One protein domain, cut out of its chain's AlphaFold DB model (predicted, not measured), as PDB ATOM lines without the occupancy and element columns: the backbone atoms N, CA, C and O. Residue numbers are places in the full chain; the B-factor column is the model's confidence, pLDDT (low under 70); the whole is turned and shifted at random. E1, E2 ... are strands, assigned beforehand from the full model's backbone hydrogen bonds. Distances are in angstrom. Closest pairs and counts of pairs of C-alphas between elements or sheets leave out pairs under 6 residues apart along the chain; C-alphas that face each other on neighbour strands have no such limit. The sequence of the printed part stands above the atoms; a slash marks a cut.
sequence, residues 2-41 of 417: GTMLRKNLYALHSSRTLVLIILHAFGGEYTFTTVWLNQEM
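AT A GLANCE: This is residues 2 to 41 of the 417 residues of the protein "O-Glycosyl hydrolases family 17 protein" of Striga asiatica (UniProt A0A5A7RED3). What is the shape of this domain? It is a long, narrow, twisted ribbon of three strands, E1, E2 and E3, folded back and forth side by side, with E2 in the middle and both faces bare. Residues 2 to 6 and 38 to 41 run on past the ribbon at opposite ends and add to its length. What is it built of, and how large is it? The printed part has 40 residues with no named helix and three strands, E1, E2 and E3 along the chain, in an antiparallel sheet of order E1, E2, E3; the class is all strand. It is only just loose, close to extended, with a radius of gyration of the C-alphas of 13.1 A, and its C-alphas span 44 by 14 by 13 A, a rod.

HOW THE PARTS SIT: Which strand is the inner one? E2, residues 17 to 26, is the inner strand; E1, residues 7 to 14, and E3, residues 29 to 37, are the edge strands. The three form a meander, each strand the antiparallel neighbour of the one before. How do E1 and E2 pair? They are a hairpin with 161 degrees between their directions, and the C-alphas of Ala 11 and Leu 20, which face each other, are 4.9 A apart. N 21 and O 10 are within hydrogen-bond range at 2.9 A, as are N 12 and O 19 at 3.0 A. How do E2 and E3 pair? They are a hairpin too, with 159 degrees between their directions, and the C-alphas of Ala 25 and Tyr 30, which face each other, are 4.7 A apart. N 22 and O 33 are within hydrogen-bond range at 2.9 A, as are N 35 and O 20 at 2.9 A. Do the edge strands meet? E1 and E3 are apart, with no C-alpha of the one within 8 A of the other.

IN THESE COORDINATES: Where is the longest strand? E2, residues 17 to 26, measures 28.5 A from C-alpha 17 at (24.339, -19.210, 105.627) to C-alpha 26 at (30.374, -18.511, 133.484). Where are the other two? E1, residues 7 to 14, measures 22.8 A and begins with C-alpha 7 at (34.117, -22.498, 125.411). E3, residues 29 to 37, measures 25.6 A and ends with C-alpha 37 at (28.608, -14.697, 108.697).

THE WHOLE: How far does the printed part reach? The two C-alphas farthest apart are those of Gly 2 and Met 41, at 44.0 A. Is it cut, and are its links long? The printed part has no cut, and the links E1 to E2 and E2 to E3 are tight, with 2 residues each. Where is the model's confidence low? The mean pLDDT of the printed part is 74.6, and it is under 70 at residues 2 to 6, 13, 15 and 38 to 41.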
ATOM      1  N   GLY A   2      41.285 -21.506 140.397       46.47
ATOM      2  CA  GLY A   2      41.029 -20.913 139.080       46.47
ATOM      3  C   GLY A   2      39.866 -21.619 138.389       46.47
ATOM      4  O   GLY A   2      39.948 -22.815 138.117       46.47
ATOM      5  N   THR A   3      38.776 -20.908 138.118       49.59
ATOM      6  CA  THR A   3      37.656 -21.436 137.333       49.59
ATOM      7  C   THR A   3      38.073 -21.539 135.868       49.59
ATOM      8  O   THR A   3      38.279 -20.524 135.205       49.59
ATOM      9  N   MET A   4      38.222 -22.765 135.357       45.66
ATOM     10  CA  MET A   4      38.489 -22.997 133.937       45.66
ATOM     11  C   MET A   4      37.273 -22.610 133.094       45.66
ATOM     12  O   MET A   4      36.209 -23.222 133.193       45.66
ATOM     13  N   LEU A   5      37.454 -21.619 132.226       53.41
ATOM     14  CA  LEU A   5      36.481 -21.225 131.215       53.41
ATOM     15  C   LEU A   5      36.436 -22.298 130.114       53.41
ATOM     16  O   LEU A   5      37.397 -22.457 129.361       53.41
ATOM     17  N   ARG A   6      35.323 -23.028 129.990       61.72
ATOM     18  CA  ARG A   6      35.080 -23.916 128.841       61.72
ATOM     19  C   ARG A   6      34.267 -23.164 127.792       61.72
ATOM     20  O   ARG A   6      33.154 -22.730 128.073       61.72
ATOM     21  N   LYS A   7      34.824 -23.018 126.589       75.62
ATOM     22  CA  LYS A   7      34.117 -22.498 125.411       75.62
ATOM     23  C   LYS A   7      33.747 -23.677 124.517       75.62
ATOM     24  O   LYS A   7      34.635 -24.426 124.119       75.62
ATOM     25  N   ASN A   8      32.464 -23.822 124.202       80.31
ATOM     26  CA  ASN A   8      31.996 -24.787 123.209       80.31
ATOM     27  C   ASN A   8      31.542 -24.027 121.962       80.31
ATOM     28  O   ASN A   8      30.816 -23.035 122.065       80.31
ATOM     29  N   LEU A   9      31.988 -24.493 120.797       78.25
ATOM     30  CA  LEU A   9      31.705 -23.874 119.510       78.25
ATOM     31  C   LEU A   9      30.841 -24.810 118.670       78.25
ATOM     32  O   LEU A   9      31.205 -25.968 118.468       78.25
ATOM     33  N   TYR A  10      29.723 -24.297 118.164       81.94
ATOM     34  CA  TYR A  10      28.823 -25.041 117.289       81.94
ATOM     35  C   TYR A  10      28.641 -24.276 115.981       81.94
ATOM     36  O   TYR A  10      28.299 -23.095 115.987       81.94
ATOM     37  N   ALA A  11      28.869 -24.956 114.858       76.25
ATOM     38  CA  ALA A  11      28.620 -24.421 113.526       76.25
ATOM     39  C   ALA A  11      27.400 -25.125 112.926       76.25
ATOM     40  O   ALA A  11      27.393 -26.351 112.789       76.25
ATOM     41  N   LEU A  12      26.376 -24.349 112.570       75.75
ATOM     42  CA  LEU A  12      25.223 -24.846 111.829       75.75
ATOM     43  C   LEU A  12      25.339 -24.380 110.378       75.75
ATOM     44  O   LEU A  12      25.440 -23.182 110.106       75.75
ATOM     45  N   HIS A  13      25.339 -25.335 109.451       69.38
ATOM     46  CA  HIS A  13      25.494 -25.057 108.029       69.38
ATOM     47  C   HIS A  13      24.148 -25.179 107.309       69.38
ATOM     48  O   HIS A  13      23.600 -26.274 107.187       69.38
ATOM     49  N   SER A  14      23.640 -24.059 106.798       70.38
ATOM     50  CA  SER A  14      22.579 -24.026 105.788       70.38
ATOM     51  C   SER A  14      23.208 -23.717 104.431       70.38
ATOM     52  O   SER A  14      24.254 -23.075 104.371       70.38
ATOM     53  N   SER A  15      22.591 -24.144 103.327       68.19
ATOM     54  CA  SER A  15      23.146 -24.036 101.964       68.19
ATOM     55  C   SER A  15      23.535 -22.615 101.524       68.19
ATOM     56  O   SER A  15      24.170 -22.458 100.485       68.19
ATOM     57  N   ARG A  16      23.162 -21.583 102.291       71.69
ATOM     58  CA  ARG A  16      23.457 -20.171 102.011       71.69
ATOM     59  C   ARG A  16      23.903 -19.360 103.229       71.69
ATOM     60  O   ARG A  16      24.086 -18.153 103.105       71.69
ATOM     61  N   THR A  17      24.034 -19.968 104.406       75.75
ATOM     62  CA  THR A  17      24.339 -19.210 105.627       75.75
ATOM     63  C   THR A  17      25.066 -20.086 106.633       75.75
ATOM     64  O   THR A  17      24.626 -21.198 106.936       75.75
ATOM     65  N   LEU A  18      26.164 -19.555 107.170       87.38
ATOM     66  CA  LEU A  18      26.872 -20.146 108.294       87.38
ATOM     67  C   LEU A  18      26.475 -19.382 109.556       87.38
ATOM     68  O   LEU A  18      26.725 -18.180 109.670       87.38
ATOM     69  N   VAL A  19      25.845 -20.093 110.491       86.56
ATOM     70  CA  VAL A  19      25.510 -19.552 111.810       86.56
ATOM     71  C   VAL A  19      26.474 -20.155 112.816       86.56
ATOM     72  O   VAL A  19      26.507 -21.376 113.011       86.56
ATOM     73  N   LEU A  20      27.271 -19.293 113.443       91.38
ATOM     74  CA  LEU A  20      28.168 -19.683 114.517       91.38
ATOM     75  C   LEU A  20      27.483 -19.410 115.854       91.38
ATOM     76  O   LEU A  20      27.111 -18.271 116.140       91.38
ATOM     77  N   ILE A  21      27.324 -20.450 116.667       90.75
ATOM     78  CA  ILE A  21      26.776 -20.338 118.018       90.75
ATOM     79  C   ILE A  21      27.922 -20.548 119.001       90.75
ATOM     80  O   ILE A  21      28.506 -21.636 119.075       90.75
ATOM     81  N   ILE A  22      28.238 -19.496 119.752       91.25
ATOM     82  CA  ILE A  22      29.240 -19.535 120.814       91.25
ATOM     83  C   ILE A  22      28.513 -19.634 122.149       91.25
ATOM     84  O   ILE A  22      27.700 -18.776 122.500       91.25
ATOM     85  N   LEU A  23      28.810 -20.705 122.876       89.38
ATOM     86  CA  LEU A  23      28.263 -20.986 124.194       89.38
ATOM     87  C   LEU A  23      29.307 -20.638 125.252       89.38
ATOM     88  O   LEU A  23      30.360 -21.283 125.340       89.38
ATOM     89  N   HIS A  24      28.999 -19.628 126.059       89.62
ATOM     90  CA  HIS A  24      29.810 -19.224 127.197       89.62
ATOM     91  C   HIS A  24      29.135 -19.687 128.485       89.62
ATOM     92  O   HIS A  24      27.999 -19.319 128.764       89.62
ATOM     93  N   ALA A  25      29.841 -20.502 129.268       87.56
ATOM     94  CA  ALA A  25      29.422 -20.866 130.614       87.56
ATOM     95  C   ALA A  25      30.297 -20.113 131.620       87.56
ATOM     96  O   ALA A  25      31.508 -20.349 131.683       87.56
ATOM     97  N   PHE A  26      29.694 -19.216 132.399       84.75
ATOM     98  CA  PHE A  26      30.374 -18.511 133.484       84.75
ATOM     99  C   PHE A  26      29.510 -18.567 134.743       84.75
ATOM    100  O   PHE A  26      28.357 -18.154 134.731       84.75
ATOM    101  N   GLY A  27      30.043 -19.132 135.828       83.38
ATOM    102  CA  GLY A  27      29.378 -19.105 137.137       83.38
ATOM    103  C   GLY A  27      28.020 -19.817 137.235       83.38
ATOM    104  O   GLY A  27      27.288 -19.562 138.181       83.38
ATOM    105  N   GLY A  28      27.674 -20.708 136.297       85.12
ATOM    106  CA  GLY A  28      26.363 -21.375 136.252       85.12
ATOM    107  C   GLY A  28      25.338 -20.687 135.347       85.12
ATOM    108  O   GLY A  28      24.264 -21.242 135.123       85.12
ATOM    109  N   GLU A  29      25.690 -19.544 134.763       76.50
ATOM    110  CA  GLU A  29      24.910 -18.889 133.718       76.50
ATOM    111  C   GLU A  29      25.460 -19.258 132.335       76.50
ATOM    112  O   GLU A  29      26.676 -19.324 132.113       76.50
ATOM    113  N   TYR A  30      24.544 -19.519 131.401       87.31
ATOM    114  CA  TYR A  30      24.858 -19.808 130.007       87.31
ATOM    115  C   TYR A  30      24.441 -18.619 129.150       87.31
ATOM    116  O   TYR A  30      23.254 -18.301 129.071       87.31
ATOM    117  N   THR A  31      25.402 -17.989 128.483       82.31
ATOM    118  CA  THR A  31      25.132 -16.949 127.488       82.31
ATOM    119  C   THR A  31      25.411 -17.481 126.086       82.31
ATOM    120  O   THR A  31      26.412 -18.156 125.826       82.31
ATOM    121  N   PHE A  32      24.477 -17.203 125.177       89.25
ATOM    122  CA  PHE A  32      24.538 -17.606 123.776       89.25
ATOM    123  C   PHE A  32      24.832 -16.375 122.933       89.25
ATOM    124  O   PHE A  32      24.097 -15.392 122.999       89.25
ATOM    125  N   THR A  33      25.889 -16.428 122.130       84.88
ATOM    126  CA  THR A  33      26.156 -15.405 121.112       84.88
ATOM    127  C   THR A  33      26.032 -16.046 119.740       84.88
ATOM    128  O   THR A  33      26.736 -17.014 119.440       84.88
ATOM    129  N   THR A  34      25.117 -15.534 118.922       83.31
ATOM    130  CA  THR A  34      24.941 -15.949 117.529       83.31
ATOM    131  C   THR A  34      25.634 -14.944 116.620       83.31
ATOM    132  O   THR A  34      25.339 -13.752 116.650       83.31
ATOM    133  N   VAL A  35      26.580 -15.420 115.811       84.94
ATOM    134  CA  VAL A  35      27.260 -14.597 114.806       84.94
ATOM    135  C   VAL A  35      26.823 -15.067 113.425       84.94
ATOM    136  O   VAL A  35      26.998 -16.234 113.065       84.94
ATOM    137  N   TRP A  36      26.244 -14.142 112.662       78.75
ATOM    138  CA  TRP A  36      25.834 -14.356 111.281       78.75
ATOM    139  C   TRP A  36      26.984 -13.966 110.363       78.75
ATOM    140  O   TRP A  36      27.313 -12.788 110.231       78.75
ATOM    141  N   LEU A  37      27.610 -14.953 109.728       76.69
ATOM    142  CA  LEU A  37      28.608 -14.697 108.697       76.69
ATOM    143  C   LEU A  37      27.901 -14.692 107.342       76.69
ATOM    144  O   LEU A  37      27.681 -15.741 106.733       76.69
ATOM    145  N   ASN A  38      27.543 -13.496 106.875       56.69
ATOM    146  CA  ASN A  38      27.124 -13.296 105.493       56.69
ATOM    147  C   ASN A  38      28.360 -13.411 104.597       56.69
ATOM    148  O   ASN A  38      29.144 -12.474 104.468       56.69
ATOM    149  N   GLN A  39      28.550 -14.579 103.986       55.38
ATOM    150  CA  GLN A  39      29.485 -14.710 102.876       55.38
ATOM    151  C   GLN A  39      28.849 -14.068 101.642       55.38
ATOM    152  O   GLN A  39      28.044 -14.686 100.944       55.38
ATOM    153  N   GLU A  40      29.202 -12.814 101.369       44.53
ATOM    154  CA  GLU A  40      28.979 -12.225 100.053       44.53
ATOM    155  C   GLU A  40      29.836 -12.979  99.029       44.53
ATOM    156  O   GLU A  40      31.055 -12.810  98.942       44.53
ATOM    157  N   MET A  41      29.195 -13.849  98.251       36.38
ATOM    158  CA  MET A  41      29.801 -14.444  97.066       36.38
ATOM    159  C   MET A  41      30.049 -13.334  96.040       36.38
ATOM    160  O   MET A  41      29.121 -12.876  95.373       36.38
TER     161      MET A  41